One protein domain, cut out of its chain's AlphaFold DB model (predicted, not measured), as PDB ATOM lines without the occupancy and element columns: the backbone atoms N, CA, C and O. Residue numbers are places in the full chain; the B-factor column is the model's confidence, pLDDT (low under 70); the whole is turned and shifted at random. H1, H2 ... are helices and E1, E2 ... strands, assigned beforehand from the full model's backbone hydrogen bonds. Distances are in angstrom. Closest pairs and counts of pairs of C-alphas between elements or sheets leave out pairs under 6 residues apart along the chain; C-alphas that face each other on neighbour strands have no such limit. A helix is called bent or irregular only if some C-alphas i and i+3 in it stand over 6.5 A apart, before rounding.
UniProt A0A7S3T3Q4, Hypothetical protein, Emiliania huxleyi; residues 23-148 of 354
ATOM      1  N   GLY A  23      52.660  20.979 -40.040       93.81
ATOM      2  CA  GLY A  23      51.925  22.099 -39.450       93.81
ATOM      3  C   GLY A  23      51.091  22.880 -40.470       93.81
ATOM      4  O   GLY A  23      49.932  23.173 -40.200       93.81
ATOM      5  N   ALA A  24      51.641  23.182 -41.651       94.94
ATOM      6  CA  ALA A  24      50.891  23.865 -42.706       94.94
ATOM      7  C   ALA A  24      49.728  23.014 -43.239       94.94
ATOM      8  O   ALA A  24      48.670  23.566 -43.519       94.94
ATOM      9  N   PHE A  25      49.902  21.690 -43.312       96.69
ATOM     10  CA  PHE A  25      48.834  20.753 -43.663       96.69
ATOM     11  C   PHE A  25      47.681  20.815 -42.651       96.69
ATOM     12  O   PHE A  25      46.559  21.109 -43.038       96.69
ATOM     13  N   PHE A  26      47.948  20.629 -41.353       96.44
ATOM     14  CA  PHE A  26      46.893  20.664 -40.330       96.44
ATOM     15  C   PHE A  26      46.260  22.049 -40.140       96.44
ATOM     16  O   PHE A  26      45.102  22.132 -39.754       96.44
ATOM     17  N   ASN A  27      46.979  23.139 -40.420       96.00
ATOM     18  CA  ASN A  27      46.404  24.489 -40.379       96.00
ATOM     19  C   ASN A  27      45.368  24.743 -41.487       96.00
ATOM     20  O   ASN A  27      44.628  25.719 -41.394       96.00
ATOM     21  N   ALA A  28      45.354  23.919 -42.538       95.75
ATOM     22  CA  ALA A  28      44.387  24.001 -43.629       95.75
ATOM     23  C   ALA A  28      43.140  23.124 -43.401       95.75
ATOM     24  O   ALA A  28      42.260  23.118 -44.254       95.75
ATOM     25  N   LEU A  29      43.089  22.380 -42.291       95.12
ATOM     26  CA  LEU A  29      41.992  21.483 -41.930       95.12
ATOM     27  C   LEU A  29      41.006  22.177 -40.986       95.12
ATOM     28  O   LEU A  29      41.408  22.961 -40.123       95.12
ATOM     29  N   ASP A  30      39.725  21.838 -41.102       93.44
ATOM     30  CA  ASP A  30      38.657  22.442 -40.298       93.44
ATOM     31  C   ASP A  30      38.371  21.656 -39.008       93.44
ATOM     32  O   ASP A  30      38.001  22.227 -37.970       93.44
ATOM     33  N   HIS A  31      38.559  20.337 -39.056       94.44
ATOM     34  CA  HIS A  31      38.174  19.375 -38.027       94.44
ATOM     35  C   HIS A  31      39.357  18.729 -37.303       94.44
ATOM     36  O   HIS A  31      39.196  18.246 -36.176       94.44
ATOM     37  N   PHE A  32      40.543  18.732 -37.905       95.75
ATOM     38  CA  PHE A  32      41.756  18.156 -37.332       95.75
ATOM     39  C   PHE A  32      42.775  19.237 -36.971       95.75
ATOM     40  O   PHE A  32      43.118  20.085 -37.782       95.75
ATOM     41  N   THR A  33      43.329  19.171 -35.760       95.94
ATOM     42  CA  THR A  33      44.327  20.147 -35.286       95.94
ATOM     43  C   THR A  33      45.610  19.457 -34.850       95.94
ATOM     44  O   THR A  33      45.557  18.394 -34.234       95.94
ATOM     45  N   LEU A  34      46.766  20.052 -35.151       97.56
ATOM     46  CA  LEU A  34      48.070  19.541 -34.725       97.56
ATOM     47  C   LEU A  34      48.545  20.238 -33.450       97.56
ATOM     48  O   LEU A  34      48.562  21.464 -33.372       97.56
ATOM     49  N   ARG A  35      48.998  19.451 -32.476       97.50
ATOM     50  CA  ARG A  35      49.616  19.912 -31.228       97.50
ATOM     51  C   ARG A  35      50.883  19.125 -30.932       97.50
ATOM     52  O   ARG A  35      51.051  17.988 -31.382       97.50
ATOM     53  N   ARG A  36      51.780  19.700 -30.135       96.38
ATOM     54  CA  ARG A  36      52.934  18.962 -29.612       96.38
ATOM     55  C   ARG A  36      52.508  18.091 -28.428       96.38
ATOM     56  O   ARG A  36      51.754  18.561 -27.576       96.38
ATOM     57  N   PRO A  37      53.049  16.867 -28.281       95.00
ATOM     58  CA  PRO A  37      52.759  16.006 -27.133       95.00
ATOM     59  C   PRO A  37      53.015  16.679 -25.772       95.00
ATOM     60  O   PRO A  37      52.267  16.465 -24.824       95.00
ATOM     61  N   ALA A  38      54.029  17.547 -25.684       93.56
ATOM     62  CA  ALA A  38      54.363  18.284 -24.462       93.56
ATOM     63  C   ALA A  38      53.278  19.280 -24.006       93.56
ATOM     64  O   ALA A  38      53.282  19.692 -22.849       93.56
ATOM     65  N   GLU A  39      52.350  19.673 -24.884       94.88
ATOM     66  CA  GLU A  39      51.248  20.574 -24.529       94.88
ATOM     67  C   GLU A  39      50.138  19.877 -23.729       94.88
ATOM     68  O   GLU A  39      49.278  20.551 -23.162       94.88
ATOM     69  N   GLY A  40      50.126  18.540 -23.685       92.19
ATOM     70  CA  GLY A  40      49.135  17.773 -22.936       92.19
ATOM     71  C   GLY A  40      47.690  17.996 -23.397       92.19
ATOM     72  O   GLY A  40      47.415  18.470 -24.500       92.19
ATOM     73  N   GLY A  41      46.738  17.654 -22.532       92.81
ATOM     74  CA  GLY A  41      45.304  17.807 -22.785       92.81
ATOM     75  C   GLY A  41      44.516  16.547 -22.450       92.81
ATOM     76  O   GLY A  41      45.088  15.478 -22.228       92.81
ATOM     77  N   SER A  42      43.192  16.681 -22.419       92.31
ATOM     78  CA  SER A  42      42.293  15.566 -22.103       92.31
ATOM     79  C   SER A  42      42.379  14.430 -23.129       92.31
ATOM     80  O   SER A  42      42.315  13.260 -22.771       92.31
ATOM     81  N   GLU A  43      42.626  14.781 -24.387       94.44
ATOM     82  CA  GLU A  43      42.775  13.898 -25.534       94.44
ATOM     83  C   GLU A  43      44.065  13.083 -25.445       94.44
ATOM     84  O   GLU A  43      44.058  11.886 -25.727       94.44
ATOM     85  N   LEU A  44      45.165  13.701 -24.993       93.88
ATOM     86  CA  LEU A  44      46.423  12.990 -24.772       93.88
ATOM     87  C   LEU A  44      46.311  12.018 -23.588       93.88
ATOM     88  O   LEU A  44      46.825  10.902 -23.652       93.88
ATOM     89  N   ALA A  45      45.590  12.405 -22.533       91.19
ATOM     90  CA  ALA A  45      45.362  11.553 -21.366       91.19
ATOM     91  C   ALA A  45      44.588  10.263 -21.706       91.19
ATOM     92  O   ALA A  45      44.704   9.268 -20.992       91.19
ATOM     93  N   LEU A  46      43.851  10.210 -22.826       91.62
ATOM     94  CA  LEU A  46      43.202   8.973 -23.287       91.62
ATOM     95  C   LEU A  46      44.223   7.859 -23.584       91.62
ATOM     96  O   LEU A  46      43.919   6.681 -23.377       91.62
ATOM     97  N   TYR A  47      45.447   8.202 -23.998       91.19
ATOM     98  CA  TYR A  47      46.508   7.220 -24.255       91.19
ATOM     99  C   TYR A  47      47.119   6.641 -22.974       91.19
ATOM    100  O   TYR A  47      47.747   5.582 -23.033       91.19
ATOM    101  N   ASP A  48      46.878   7.245 -21.804       84.06
ATOM    102  CA  ASP A  48      47.301   6.677 -20.517       84.06
ATOM    103  C   ASP A  48      46.667   5.312 -20.263       84.06
ATOM    104  O   ASP A  48      47.275   4.443 -19.629       84.06
ATOM    105  N   ALA A  49      45.470   5.093 -20.814       75.44
ATOM    106  CA  ALA A  49      44.763   3.827 -20.725       75.44
ATOM    107  C   ALA A  49      45.547   2.661 -21.339       75.44
ATOM    108  O   ALA A  49      45.326   1.527 -20.931       75.44
ATOM    109  N   LEU A  50      46.509   2.919 -22.234       77.38
ATOM    110  CA  LEU A  50      47.375   1.891 -22.821       77.38
ATOM    111  C   LEU A  50      48.343   1.263 -21.816       77.38
ATOM    112  O   LEU A  50      48.916   0.211 -22.101       77.38
ATOM    113  N   ARG A  51      48.524   1.894 -20.649       73.50
ATOM    114  CA  ARG A  51      49.303   1.359 -19.523       73.50
ATOM    115  C   ARG A  51      48.491   0.387 -18.658       73.50
ATOM    116  O   ARG A  51      49.059  -0.289 -17.808       73.50
ATOM    117  N   SER A  52      47.176   0.316 -18.857       65.88
ATOM    118  CA  SER A  52      46.230  -0.518 -18.107       65.88
ATOM    119  C   SER A  52      45.430  -1.420 -19.062       65.88
ATOM    120  O   SER A  52      45.490  -1.243 -20.275       65.88
ATOM    121  N   PRO A  53      44.654  -2.407 -18.576       63.59
ATOM    122  CA  PRO A  53      43.633  -3.028 -19.417       63.59
ATOM    123  C   PRO A  53      42.672  -1.934 -19.916       63.59
ATOM    124  O   PRO A  53      42.238  -1.133 -19.086       63.59
ATOM    125  N   ASP A  54      42.301  -1.919 -21.208       69.81
ATOM    126  CA  ASP A  54      41.461  -0.900 -21.898       69.81
ATOM    127  C   ASP A  54      40.064  -0.617 -21.270       69.81
ATOM    128  O   ASP A  54      39.211   0.031 -21.873       69.81
ATOM    129  N   ARG A  55      39.792  -1.058 -20.037       73.06
ATOM    130  CA  ARG A  55      38.583  -0.782 -19.250       73.06
ATOM    131  C   ARG A  55      38.304   0.712 -19.072       73.06
ATOM    132  O   ARG A  55      37.148   1.085 -18.902       73.06
ATOM    133  N   ALA A  56      39.330   1.565 -19.046       79.19
ATOM    134  CA  ALA A  56      39.137   3.015 -18.962       79.19
ATOM    135  C   ALA A  56      38.575   3.583 -20.275       79.19
ATOM    136  O   ALA A  56      37.565   4.283 -20.239       79.19
ATOM    137  N   LEU A  57      39.153   3.197 -21.421       84.88
ATOM    138  CA  LEU A  57      38.636   3.569 -22.742       84.88
ATOM    139  C   LEU A  57      37.222   3.034 -22.942       84.88
ATOM    140  O   LEU A  57      36.334   3.798 -23.303       84.88
ATOM    141  N   LEU A  58      36.991   1.759 -22.609       84.44
ATOM    142  CA  LEU A  58      35.676   1.135 -22.725       84.44
ATOM    143  C   LEU A  58      34.603   1.900 -21.933       84.44
ATOM    144  O   LEU A  58      33.554   2.210 -22.487       84.44
ATOM    145  N   ARG A  59      34.874   2.255 -20.667       84.50
ATOM    146  CA  ARG A  59      33.945   3.048 -19.837       84.50
ATOM    147  C   ARG A  59      33.695   4.446 -20.391       84.50
ATOM    148  O   ARG A  59      32.599   4.964 -20.233       84.50
ATOM    149  N   GLY A  60      34.699   5.042 -21.029       86.75
ATOM    150  CA  GLY A  60      34.568   6.332 -21.699       86.75
ATOM    151  C   GLY A  60      33.887   6.259 -23.067       86.75
ATOM    152  O   GLY A  60      33.780   7.291 -23.711       86.75
ATOM    153  N   GLY A  61      33.477   5.078 -23.543       91.75
ATOM    154  CA  GLY A  61      32.911   4.923 -24.885       91.75
ATOM    155  C   GLY A  61      33.952   5.024 -26.004       91.75
ATOM    156  O   GLY A  61      33.603   5.363 -27.128       91.75
ATOM    157  N   HIS A  62      35.217   4.718 -25.718       94.19
ATOM    158  CA  HIS A  62      36.329   4.803 -26.663       94.19
ATOM    159  C   HIS A  62      36.933   3.431 -26.981       94.19
ATOM    160  O   HIS A  62      36.776   2.446 -26.248       94.19
ATOM    161  N   PHE A  63      37.684   3.384 -28.075       94.69
ATOM    162  CA  PHE A  63      38.637   2.323 -28.371       94.69
ATOM    163  C   PHE A  63      39.893   2.903 -29.025       94.69
ATOM    164  O   PHE A  63      39.906   4.056 -29.456       94.69
ATOM    165  N   VAL A  64      40.952   2.097 -29.084       94.88
ATOM    166  CA  VAL A  64      42.245   2.494 -29.647       94.88
ATOM    167  C   VAL A  64      42.635   1.602 -30.820       94.88
ATOM    168  O   VAL A  64      42.630   0.373 -30.725       94.88
ATOM    169  N   ALA A  65      43.006   2.240 -31.923       95.00
ATOM    170  CA  ALA A  65      43.642   1.636 -33.080       95.00
ATOM    171  C   ALA A  65      45.154   1.886 -33.030       95.00
ATOM    172  O   ALA A  65      45.599   2.967 -32.650       95.00
ATOM    173  N   GLU A  66      45.944   0.892 -33.432       92.38
ATOM    174  CA  GLU A  66      47.406   0.968 -33.458       92.38
ATOM    175  C   GLU A  66      47.947   0.514 -34.811       92.38
ATOM    176  O   GLU A  66      47.567  -0.542 -35.320       92.38
ATOM    177  N   GLY A  67      48.884   1.295 -35.348       92.75
ATOM    178  CA  GLY A  67      49.541   1.035 -36.622       92.75
ATOM    179  C   GLY A  67      48.860   1.741 -37.792       92.75
ATOM    180  O   GLY A  67      47.644   1.924 -37.820       92.75
ATOM    181  N   SER A  68      49.667   2.128 -38.779       92.88
ATOM    182  CA  SER A  68      49.237   3.002 -39.874       92.88
ATOM    183  C   SER A  68      48.083   2.428 -40.676       92.88
ATOM    184  O   SER A  68      47.082   3.104 -40.839       92.88
ATOM    185  N   LEU A  69      48.172   1.156 -41.068       93.25
ATOM    186  CA  LEU A  69      47.124   0.485 -41.837       93.25
ATOM    187  C   LEU A  69      45.777   0.472 -41.097       93.25
ATOM    188  O   LEU A  69      44.725   0.621 -41.707       93.25
ATOM    189  N   VAL A  70      45.800   0.265 -39.779       95.94
ATOM    190  CA  VAL A  70      44.583   0.165 -38.963       95.94
ATOM    191  C   VAL A  70      43.957   1.547 -38.770       95.94
ATOM    192  O   VAL A  70      42.743   1.690 -38.894       95.94
ATOM    193  N   VAL A  71      44.780   2.565 -38.500       96.75
ATOM    194  CA  VAL A  71      44.329   3.957 -38.348       96.75
ATOM    195  C   VAL A  71      43.818   4.520 -39.677       96.75
ATOM    196  O   VAL A  71      42.765   5.148 -39.705       96.75
ATOM    197  N   GLU A  72      44.502   4.237 -40.784       95.56
ATOM    198  CA  GLU A  72      44.076   4.614 -42.135       95.56
ATOM    199  C   GLU A  72      42.710   4.017 -42.485       95.56
ATOM    200  O   GLU A  72      41.821   4.726 -42.947       95.56
ATOM    201  N   GLN A  73      42.495   2.727 -42.198       94.00
ATOM    202  CA  GLN A  73      41.187   2.100 -42.400       94.00
ATOM    203  C   GLN A  73      40.094   2.773 -41.570       94.00
ATOM    204  O   GLN A  73      38.987   2.969 -42.064       94.00
ATOM    205  N   LEU A  74      40.392   3.131 -40.322       93.69
ATOM    206  CA  LEU A  74      39.438   3.804 -39.447       93.69
ATOM    207  C   LEU A  74      39.038   5.175 -40.016       93.69
ATOM    208  O   LEU A  74      37.850   5.484 -40.052       93.69
ATOM    209  N   LEU A  75      40.011   5.936 -40.529       93.81
ATOM    210  CA  LEU A  75      39.797   7.214 -41.215       93.81
ATOM    211  C   LEU A  75      39.028   7.070 -42.534       93.81
ATOM    212  O   LEU A  75      38.279   7.972 -42.894       93.81
ATOM    213  N   ALA A  76      39.202   5.963 -43.261       92.62
ATOM    214  CA  ALA A  76      38.656   5.772 -44.606       92.62
ATOM    215  C   ALA A  76      37.263   5.119 -44.649       92.62
ATOM    216  O   ALA A  76      36.558   5.237 -45.650       92.62
ATOM    217  N   LEU A  77      36.846   4.406 -43.598       92.00
ATOM    218  CA  LEU A  77      35.570   3.688 -43.610       92.00
ATOM    219  C   LEU A  77      34.373   4.642 -43.567       92.00
ATOM    220  O   LEU A  77      34.323   5.572 -42.759       92.00
ATOM    221  N   ARG A  78      33.383   4.370 -44.421       89.38
ATOM    222  CA  ARG A  78      32.131   5.126 -44.531       89.38
ATOM    223  C   ARG A  78      30.917   4.246 -44.263       89.38
ATOM    224  O   ARG A  78      30.982   3.021 -44.392       89.38
ATOM    225  N   ARG A  79      29.831   4.885 -43.843       85.94
ATOM    226  CA  ARG A  79      28.479   4.323 -43.834       85.94
ATOM    227  C   ARG A  79      27.897   4.407 -45.251       85.94
ATOM    228  O   ARG A  79      28.494   5.015 -46.137       85.94
ATOM    229  N   GLU A  80      26.732   3.804 -45.463       84.00
ATOM    230  CA  GLU A  80      26.041   3.837 -46.763       84.00
ATOM    231  C   GLU A  80      25.658   5.258 -47.203       84.00
ATOM    232  O   GLU A  80      25.661   5.551 -48.393       84.00
ATOM    233  N   ASP A  81      25.398   6.152 -46.248       85.31
ATOM    234  CA  ASP A  81      25.098   7.570 -46.486       85.31
ATOM    235  C   ASP A  81      26.342   8.429 -46.793       85.31
ATOM    236  O   ASP A  81      26.233   9.645 -46.931       85.31
ATOM    237  N   GLY A  82      27.526   7.816 -46.898       84.38
ATOM    238  CA  GLY A  82      28.780   8.505 -47.191       84.38
ATOM    239  C   GLY A  82      29.448   9.160 -45.983       84.38
ATOM    240  O   GLY A  82      30.564   9.645 -46.127       84.38
ATOM    241  N   THR A  83      28.846   9.127 -44.789       84.81
ATOM    242  CA  THR A  83      29.454   9.699 -43.574       84.81
ATOM    243  C   THR A  83      30.511   8.768 -42.958       84.81
ATOM    244  O   THR A  83      30.477   7.548 -43.176       84.81
ATOM    245  N   PRO A  84      31.475   9.285 -42.168       87.88
ATOM    246  CA  PRO A  84      32.471   8.466 -41.482       87.88
ATOM    247  C   PRO A  84      31.833   7.397 -40.588       87.88
ATOM    248  O   PRO A  84      30.968   7.674 -39.758       87.88
ATOM    249  N   ARG A  85      32.286   6.144 -40.721       89.38
ATOM    250  CA  ARG A  85      31.776   5.043 -39.885       89.38
ATOM    251  C   ARG A  85      32.221   5.173 -38.431       89.38
ATOM    252  O   ARG A  85      31.471   4.805 -37.527       89.38
ATOM    253  N   PHE A  86      33.438   5.665 -38.224       91.38
ATOM    254  CA  PHE A  86      34.025   5.908 -36.915       91.38
ATOM    255  C   PHE A  86      34.472   7.356 -36.826       91.38
ATOM    256  O   PHE A  86      34.999   7.914 -37.784       91.38
ATOM    257  N   ARG A  87      34.304   7.932 -35.640       89.94
ATOM    258  CA  ARG A  87      34.761   9.282 -35.345       89.94
ATOM    259  C   ARG A  87      36.011   9.218 -34.485       89.94
ATOM    260  O   ARG A  87      35.963   8.684 -33.374       89.94
ATOM    261  N   LEU A  88      37.113   9.763 -34.983       93.75
ATOM    262  CA  LEU A  88      38.327   9.949 -34.197       93.75
ATOM    263  C   LEU A  88      38.168  11.116 -33.225       93.75
ATOM    264  O   LEU A  88      37.638  12.166 -33.575       93.75
ATOM    265  N   VAL A  89      38.678  10.904 -32.019       94.75
ATOM    266  CA  VAL A  89      38.832  11.908 -30.962       94.75
ATOM    267  C   VAL A  89      40.264  12.430 -30.949       94.75
ATOM    268  O   VAL A  89      40.508  13.619 -30.762       94.75
ATOM    269  N   SER A  90      41.231  11.536 -31.155       97.00
ATOM    270  CA  SER A  90      42.637  11.908 -31.163       97.00
ATOM    271  C   SER A  90      43.466  11.001 -32.058       97.00
ATOM    272  O   SER A  90      43.181   9.810 -32.193       97.00
ATOM    273  N   LEU A  91      44.532  11.575 -32.610       97.94
ATOM    274  CA  LEU A  91      45.648  10.873 -33.228       97.94
ATOM    275  C   LEU A  91      46.924  11.153 -32.428       97.94
ATOM    276  O   LEU A  91      47.123  12.257 -31.932       97.94
ATOM    277  N   LEU A  92      47.809  10.173 -32.319       97.94
ATOM    278  CA  LEU A  92      49.133  10.329 -31.720       97.94
ATOM    279  C   LEU A  92      50.126   9.554 -32.571       97.94
ATOM    280  O   LEU A  92      49.997   8.338 -32.713       97.94
ATOM    281  N   GLY A  93      51.125  10.220 -33.136       97.50
ATOM    282  CA  GLY A  93      52.072   9.543 -34.011       97.50
ATOM    283  C   GLY A  93      53.326  10.344 -34.287       97.50
ATOM    284  O   GLY A  93      53.426  11.525 -33.957       97.50
ATOM    285  N   THR A  94      54.310   9.677 -34.885       97.06
ATOM    286  CA  THR A  94      55.495  10.383 -35.372       97.06
ATOM    287  C   THR A  94      55.113  11.298 -36.529       97.06
ATOM    288  O   THR A  94      54.179  10.991 -37.273       97.06
ATOM    289  N   GLU A  95      55.833  12.407 -36.709       95.25
ATOM    290  CA  GLU A  95      55.561  13.336 -37.820       95.25
ATOM    291  C   GLU A  95      55.579  12.619 -39.175       95.25
ATOM    292  O   GLU A  95      54.659  12.779 -39.975       95.25
ATOM    293  N   GLN A  96      56.549  11.720 -39.371       93.56
ATOM    294  CA  GLN A  96      56.629  10.841 -40.536       93.56
ATOM    295  C   GLN A  96      55.330  10.052 -40.761       93.56
ATOM    296  O   GLN A  96      54.848   9.941 -41.890       93.56
ATOM    297  N   MET A  97      54.769   9.461 -39.703       96.38
ATOM    298  CA  MET A  97      53.588   8.619 -39.840       96.38
ATOM    299  C   MET A  97      52.299   9.412 -40.017       96.38
ATOM    300  O   MET A  97      51.455   8.995 -40.808       96.38
ATOM    301  N   LEU A  98      52.155  10.551 -39.336       97.06
ATOM    302  CA  LEU A  98      51.035  11.466 -39.564       97.06
ATOM    303  C   LEU A  98      51.069  12.027 -40.989       97.06
ATOM    304  O   LEU A  98      50.037  12.072 -41.647       97.06
ATOM    305  N   GLY A  99      52.263  12.340 -41.497       95.56
ATOM    306  CA  GLY A  99      52.483  12.732 -42.883       95.56
ATOM    307  C   GLY A  99      52.009  11.693 -43.896       95.56
ATOM    308  O   GLY A  99      51.300  12.019 -44.841       95.56
ATOM    309  N   ARG A 100      52.327  10.413 -43.668       95.31
ATOM    310  CA  ARG A 100      51.831   9.307 -44.512       95.31
ATOM    311  C   ARG A 100      50.308   9.166 -44.484       95.31
ATOM    312  O   ARG A 100      49.734   8.716 -45.468       95.31
ATOM    313  N   LEU A 101      49.667   9.519 -43.372       96.81
ATOM    314  CA  LEU A 101      48.211   9.483 -43.230       96.81
ATOM    315  C   LEU A 101      47.523  10.757 -43.735       96.81
ATOM    316  O   LEU A 101      46.294  10.775 -43.766       96.81
ATOM    317  N   ALA A 102      48.263  11.790 -44.152       96.00
ATOM    318  CA  ALA A 102      47.700  13.075 -44.568       96.00
ATOM    319  C   ALA A 102      46.562  12.944 -45.604       96.00
ATOM    320  O   ALA A 102      45.516  13.543 -45.374       96.00
ATOM    321  N   PRO A 103      46.650  12.099 -46.657       95.12
ATOM    322  CA  PRO A 103      45.532  11.929 -47.593       95.12
ATOM    323  C   PRO A 103      44.256  11.373 -46.940       95.12
ATOM    324  O   PRO A 103      43.149  11.794 -47.268       95.12
ATOM    325  N   ALA A 104      44.395  10.434 -45.999       94.56
ATOM    326  CA  ALA A 104      43.261   9.857 -45.279       94.56
ATOM    327  C   ALA A 104      42.684  10.832 -44.240       94.56
ATOM    328  O   ALA A 104      41.474  10.853 -44.036       94.56
ATOM    329  N   ILE A 105      43.542  11.642 -43.608       95.44
ATOM    330  CA  ILE A 105      43.140  12.703 -42.677       95.44
ATOM    331  C   ILE A 105      42.375  13.797 -43.424       95.44
ATOM    332  O   ILE A 105      41.283  14.134 -42.995       95.44
ATOM    333  N   GLN A 106      42.891  14.279 -44.559       94.62
ATOM    334  CA  GLN A 106      42.233  15.282 -45.407       94.62
ATOM    335  C   GLN A 106      40.823  14.834 -45.802       94.62
ATOM    336  O   GLN A 106      39.851  15.548 -45.594       94.62
ATOM    337  N   ARG A 107      40.694  13.599 -46.298       91.50
ATOM    338  CA  ARG A 107      39.386  13.053 -46.669       91.50
ATOM    339  C   ARG A 107      38.451  12.891 -45.470       91.50
ATOM    340  O   ARG A 107      37.242  13.009 -45.610       91.50
ATOM    341  N   ALA A 108      38.981  12.543 -44.298       90.69
ATOM    342  CA  ALA A 108      38.169  12.471 -43.088       90.69
ATOM    343  C   ALA A 108      37.708  13.864 -42.637       90.69
ATOM    344  O   ALA A 108      36.569  13.993 -42.212       90.69
ATOM    345  N   ASP A 109      38.561  14.880 -42.757       91.75
ATOM    346  CA  ASP A 109      38.260  16.274 -42.424       91.75
ATOM    347  C   ASP A 109      37.080  16.823 -43.236       91.75
ATOM    348  O   ASP A 109      36.170  17.411 -42.659       91.75
ATOM    349  N   GLU A 110      37.054  16.538 -44.540       89.88
ATOM    350  CA  GLU A 110      35.979  16.928 -45.467       89.88
ATOM    351  C   GLU A 110      34.631  16.263 -45.147       89.88
ATOM    352  O   GLU A 110      33.572  16.839 -45.390       89.88
ATOM    353  N   ASP A 111      34.667  15.045 -44.601       84.31
ATOM    354  CA  ASP A 111      33.476  14.234 -44.330       84.31
ATOM    355  C   ASP A 111      32.937  14.416 -42.896       84.31
ATOM    356  O   ASP A 111      31.878  13.878 -42.552       84.31
ATOM    357  N   TYR A 112      33.666  15.116 -42.020       82.44
ATOM    358  CA  TYR A 112      33.209  15.398 -40.660       82.44
ATOM    359  C   TYR A 112      32.117  16.471 -40.686       82.44
ATOM    360  O   TYR A 112      32.214  17.479 -41.377       82.44
ATOM    361  N   ALA A 113      31.053  16.245 -39.916       76.50
ATOM    362  CA  ALA A 113      29.995  17.233 -39.768       76.50
ATOM    363  C   ALA A 113      30.474  18.415 -38.910       76.50
ATOM    364  O   ALA A 113      31.129  18.212 -37.884       76.50
ATOM    365  N   ASP A 114      30.020  19.623 -39.255       76.94
ATOM    366  CA  ASP A 114      30.204  20.863 -38.485       76.94
ATOM    367  C   ASP A 114      29.364  20.894 -37.189       76.94
ATOM    368  O   ASP A 114      28.656  21.848 -36.873       76.94
ATOM    369  N   ASP A 115      29.424  19.828 -36.395       79.06
ATOM    370  CA  ASP A 115      28.721  19.698 -35.115       79.06
ATOM    371  C   ASP A 115      29.569  20.154 -33.911       79.06
ATOM    372  O   ASP A 115      29.246  19.874 -32.754       79.06
ATOM    373  N   GLY A 116      30.672  20.861 -34.185       76.38
ATOM    374  CA  GLY A 116      31.617  21.375 -33.192       76.38
ATOM    375  C   GLY A 116      32.641  20.351 -32.702       76.38
ATOM    376  O   GLY A 116      33.499  20.681 -31.882       76.38
ATOM    377  N   SER A 117      32.599  19.113 -33.191       76.50
ATOM    378  CA  SER A 117      33.612  18.123 -32.843       76.50
ATOM    379  C   SER A 117      34.915  18.297 -33.588       76.50
ATOM    380  O   SER A 117      34.935  18.679 -34.755       76.50
ATOM    381  N   ARG A 118      36.020  17.997 -32.909       88.12
ATOM    382  CA  ARG A 118      37.367  18.124 -33.456       88.12
ATOM    383  C   ARG A 118      38.208  16.923 -33.047       88.12
ATOM    384  O   ARG A 118      38.018  16.369 -31.964       88.12
ATOM    385  N   CYS A 119      39.137  16.534 -33.912       94.94
ATOM    386  CA  CYS A 119      40.161  15.546 -33.608       94.94
ATOM    387  C   CYS A 119      41.487  16.257 -33.325       94.94
ATOM    388  O   CYS A 119      41.986  17.030 -34.145       94.94
ATOM    389  N   VAL A 120      42.095  15.962 -32.176       96.88
ATOM    390  CA  VAL A 120      43.414  16.503 -31.821       96.88
ATOM    391  C   VAL A 120      44.497  15.497 -32.193       96.88
ATOM    392  O   VAL A 120      44.573  14.404 -31.620       96.88
ATOM    393  N   ALA A 121      45.344  15.864 -33.147       97.94
ATOM    394  CA  ALA A 121      46.534  15.125 -33.526       97.94
ATOM    395  C   ALA A 121      47.751  15.617 -32.733       97.94
ATOM    396  O   ALA A 121      48.076  16.802 -32.726       97.94
ATOM    397  N   PHE A 122      48.461  14.695 -32.096       98.06
ATOM    398  CA  PHE A 122      49.726  14.949 -31.422       98.06
ATOM    399  C   PHE A 122      50.874  14.399 -32.270       98.06
ATOM    400  O   PHE A 122      50.996  13.181 -32.439       98.06
ATOM    401  N   GLY A 123      51.703  15.298 -32.804       97.12
ATOM    402  CA  GLY A 123      52.828  14.970 -33.681       97.12
ATOM    403  C   GLY A 123      54.170  15.366 -33.078       97.12
ATOM    404  O   GLY A 123      54.305  16.440 -32.495       97.12
ATOM    405  N   GLY A 124      55.169  14.493 -33.201       96.00
ATOM    406  CA  GLY A 124      56.535  14.784 -32.767       96.00
ATOM    407  C   GLY A 124      57.500  13.638 -33.042       96.00
ATOM    408  O   GLY A 124      57.164  12.659 -33.714       96.00
ATOM    409  N   SER A 125      58.713  13.725 -32.503       96.12
ATOM    410  CA  SER A 125      59.679  12.629 -32.588       96.12
ATOM    411  C   SER A 125      59.275  11.459 -31.681       96.12
ATOM    412  O   SER A 125      58.518  11.613 -30.722       96.12
ATOM    413  N   ARG A 126      59.857  10.269 -31.894       95.56
ATOM    414  CA  ARG A 126      59.656   9.121 -30.981       95.56
ATOM    415  C   ARG A 126      59.979   9.455 -29.515       95.56
ATOM    416  O   ARG A 126      59.417   8.830 -28.613       95.56
ATOM    417  N   ALA A 127      60.917  10.379 -29.285       95.75
ATOM    418  CA  ALA A 127      61.336  10.791 -27.952       95.75
ATOM    419  C   ALA A 127      60.254  11.652 -27.294       95.75
ATOM    420  O   ALA A 127      59.889  11.369 -26.156       95.75
ATOM    421  N   ASP A 128      59.679  12.598 -28.040       95.31
ATOM    422  CA  ASP A 128      58.589  13.457 -27.566       95.31
ATOM    423  C   ASP A 128      57.353  12.633 -27.199       95.31
ATOM    424  O   ASP A 128      56.796  12.794 -26.116       95.31
ATOM    425  N   LEU A 129      56.972  11.684 -28.066       95.56
ATOM    426  CA  LEU A 129      55.846  10.782 -27.807       95.56
ATOM    427  C   LEU A 129      56.084   9.950 -26.544       95.56
ATOM    428  O   LEU A 129      55.220   9.889 -25.676       95.56
ATOM    429  N   SER A 130      57.269   9.343 -26.416       95.00
ATOM    430  CA  SER A 130      57.585   8.485 -25.265       95.00
ATOM    431  C   SER A 130      57.664   9.262 -23.952       95.00
ATOM    432  O   SER A 130      57.264   8.743 -22.911       95.00
ATOM    433  N   ALA A 131      58.169  10.498 -23.992       94.75
ATOM    434  CA  ALA A 131      58.196  11.381 -22.834       94.75
ATOM    435  C   ALA A 131      56.778  11.771 -22.395       94.75
ATOM    436  O   ALA A 131      56.493  11.783 -21.200       94.75
ATOM    437  N   ALA A 132      55.890  12.044 -23.351       93.00
ATOM    438  CA  ALA A 132      54.533  12.492 -23.073       93.00
ATOM    439  C   ALA A 132      53.601  11.365 -22.592       93.00
ATOM    440  O   ALA A 132      52.795  11.585 -21.694       93.00
ATOM    441  N   THR A 133      53.713  10.155 -23.148       91.62
ATOM    442  CA  THR A 133      52.843   9.019 -22.783       91.62
ATOM    443  C   THR A 133      53.393   8.142 -21.658       91.62
ATOM    444  O   THR A 133      52.660   7.367 -21.035       91.62
ATOM    445  N   GLY A 134      54.701   8.212 -21.402       90.69
ATOM    446  CA  GLY A 134      55.375   7.376 -20.412       90.69
ATOM    447  C   GLY A 134      55.569   5.915 -20.833       90.69
ATOM    448  O   GLY A 134      55.858   5.076 -19.979       90.69
ATOM    449  N   PHE A 135      55.430   5.578 -22.121       89.94
ATOM    450  CA  PHE A 135      55.809   4.271 -22.672       89.94
ATOM    451  C   PHE A 135      56.579   4.416 -23.988       89.94
ATOM    452  O   PHE A 135      56.585   5.463 -24.622       89.94
ATOM    453  N   LYS A 136      57.298   3.366 -24.400       92.06
ATOM    454  CA  LYS A 136      58.181   3.438 -25.574       92.06
ATOM    455  C   LYS A 136      57.386   3.445 -26.882       92.06
ATOM    456  O   LYS A 136      56.612   2.523 -27.130       92.06
ATOM    457  N   HIS A 137      57.681   4.409 -27.751       93.50
ATOM    458  CA  HIS A 137      57.200   4.460 -29.133       93.50
ATOM    459  C   HIS A 137      58.305   4.097 -30.138       93.50
ATOM    460  O   HIS A 137      59.480   4.428 -29.955       93.50
ATOM    461  N   SER A 138      57.923   3.423 -31.227       93.69
ATOM    462  CA  SER A 138      58.791   3.182 -32.385       93.69
ATOM    463  C   SER A 138      58.703   4.334 -33.396       93.69
ATOM    464  O   SER A 138      57.814   5.180 -33.311       93.69
ATOM    465  N   ALA A 139      59.602   4.358 -34.386       91.12
ATOM    466  CA  ALA A 139      59.554   5.344 -35.474       91.12
ATOM    467  C   ALA A 139      58.265   5.248 -36.317       91.12
ATOM    468  O   ALA A 139      57.787   6.251 -36.834       91.12
ATOM    469  N   LEU A 140      57.674   4.051 -36.399       91.31
ATOM    470  CA  LEU A 140      56.428   3.782 -37.123       91.31
ATOM    471  C   LEU A 140      55.188   3.879 -36.220       91.31
ATOM    472  O   LEU A 140      54.124   3.363 -36.565       91.31
ATOM    473  N   SER A 141      55.324   4.475 -35.032       93.12
ATOM    474  CA  SER A 141      54.220   4.560 -34.088       93.12
ATOM    475  C   SER A 141      53.167   5.544 -34.578       93.12
ATOM    476  O   SER A 141      53.446   6.719 -34.812       93.12
ATOM    477  N   VAL A 142      51.945   5.038 -34.687       96.62
ATOM    478  CA  VAL A 142      50.737   5.837 -34.815       96.62
ATOM    479  C   VAL A 142      49.602   5.126 -34.098       96.62
ATOM    480  O   VAL A 142      49.458   3.901 -34.179       96.62
ATOM    481  N   LEU A 143      48.834   5.908 -33.358       96.38
ATOM    482  CA  LEU A 143      47.695   5.495 -32.567       96.38
ATOM    483  C   LEU A 143      46.528   6.423 -32.896       96.38
ATOM    484  O   LEU A 143      46.727   7.611 -33.149       96.38
ATOM    485  N   GLY A 144      45.318   5.878 -32.872       96.56
ATOM    486  CA  GLY A 144      44.090   6.653 -32.994       96.56
ATOM    487  C   GLY A 144      43.103   6.247 -31.914       96.56
ATOM    488  O   GLY A 144      42.835   5.058 -31.749       96.56
ATOM    489  N   ILE A 145      42.565   7.221 -31.186       96.38
ATOM    490  CA  ILE A 145      41.431   7.022 -30.283       96.38
ATOM    491  C   ILE A 145      40.162   7.406 -31.026       96.38
ATOM    492  O   ILE A 145      40.062   8.511 -31.558       96.38
ATOM    493  N   ALA A 146      39.185   6.507 -31.033       95.25
ATOM    494  CA  ALA A 146      37.903   6.720 -31.683       95.25
ATOM    495  C   ALA A 146      36.740   6.426 -30.739       95.25
ATOM    496  O   ALA A 146      36.864   5.642 -29.791       95.25
ATOM    497  N   LEU A 147      35.603   7.060 -31.019       93.19
ATOM    498  CA  LEU A 147      34.345   6.770 -30.347       93.19
ATOM    499  C   LEU A 147      33.826   5.405 -30.779       93.19
ATOM    500  O   LEU A 147      33.836   5.046 -31.959       93.19
ATOM    501  N   ARG A 148      33.327   4.654 -29.805       92.00
ATOM    502  CA  ARG A 148      32.609   3.415 -30.055       92.00
ATOM    503  C   ARG A 148      31.290   3.720 -30.757       92.00
ATOM    504  O   ARG A 148      30.620   4.688 -30.393       92.00
TER     505      ARG A 148
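Overview. This is residues 23 to 148 of the 354 residues of the protein "Hypothetical protein" of Emiliania huxleyi (UniProt A0A7S3T3Q4). A twisted sheet of five strands forms the middle layer of a three-layer domain, with H4 and H5 side by side over one face and H2 and H6 at right angles to each other over the other face. Short H1 sits over the edge strand E1, on the face of H4 and H5, while short H3 lies beside the strands near the opposite edge, on the face of H2 and H6. The printed part has 126 residues with six named helices and five named strands, in the order H1 E1 H2 H3 E2 H4 E3 H5 E4 H6 E5. The sheet is mixed, in the order E1 E4 E3 E5 E2, and the class is mixed, helices and strands. The whole is compact and rounded, with a radius of gyration of the C-alphas of 13.6 A and spans of 39 by 35 by 26 A.

Arrangement. In the sheet, E3, residues 88 to 94, and E4, residues 119 to 124, are parallel neighbours at 9 degrees, with N 122 and O 91 at 2.8 A. E1, residues 32 to 35, is an edge strand parallel to E4 at 36 degrees, with N 35 and O 121 at 2.8 A. E5, residues 142 to 147, is antiparallel to E3 at 175 degrees, with N 92 and O 143 at 2.9 A. E2, residues 62 to 66, is the other edge strand, antiparallel to E5 at 158 degrees, with N 65 and O 144 at 2.8 A. The sheet is twisted, its C-alphas lying up to 4.2 A off the best plane. H5, residues 95 to 111, runs along the strands over E4 and E3 at a height over the sheet of 9.3 A. It is irregular, with C-alphas 100 and 103 7.5 A apart, and has a kink of 57 degrees near residue 103. E3, H5 and E4 make a strand-helix-strand unit, two parallel neighbour strands with a helix between them along the chain, and its crossover is right-handed. H4, residues 68 to 76, is on the same face and touches H5, the same way at a shallow tilt of 13 degrees; their closest C-alphas, of Leu 75 and Ala 108, are 5.8 A apart. E2, H4 and E3 make a split unit, with E5 between the two strands in the sheet, and its crossover is also right-handed. H1, residues 23 to 26, is over E1 on that face and close but not clearly touching H5, with C-alphas 25 and 102 closest at 7.8 A. On the opposite face, H2, residues 42 to 51, runs across the strands, at 69 degrees to E3 on the local plane. H6, residues 126 to 133, runs along the strands. H2 and H6 only just touch, with 3 pairs of C-alphas within 8 A, the closest being Asp 48 and Thr 133 at 6.4 A, and are about perpendicular at 86 degrees. H3, residues 55 to 59, touches H2, with the C-alphas of Ala 49 and Ala 56 closest at 6.0 A, and is over none of the strands. Every O i to N i+4 pair is within hydrogen-bond range in H3, H4 and H6; H5 has 11 of 13, H2 has 1 of 6 but 7 of 7 O i to N i+3 pairs, and H1 is too short for an O i to N i+4 pair.

Along the chain. E3 measures 17.2 A from first to last C-alpha, E5 17.0 A, E4 16.4 A, E2 13.5 A and E1 10.1 A. H5 measures 23.0 A, H2 16.1 A, H4 11.9 A, H6 10.7 A, H3 6.0 A and H1 5.3 A. H1 begins at C-alpha 23, (51.925, 22.099, -39.450). E3 begins at C-alpha 88, (38.327, 9.949, -34.197), and E5 ends at C-alpha 147, (34.345, 6.770, -30.347).

Size, cuts and confidence. The two C-alphas farthest apart, of Asp 81 and Ala 131, are 40.9 A apart. The printed part has no cut. The link from H4 to E3, of 11 residues, is long. The mean pLDDT of the printed part is 91.2, and residues 52 to 54, between H2 and H3, are under 70.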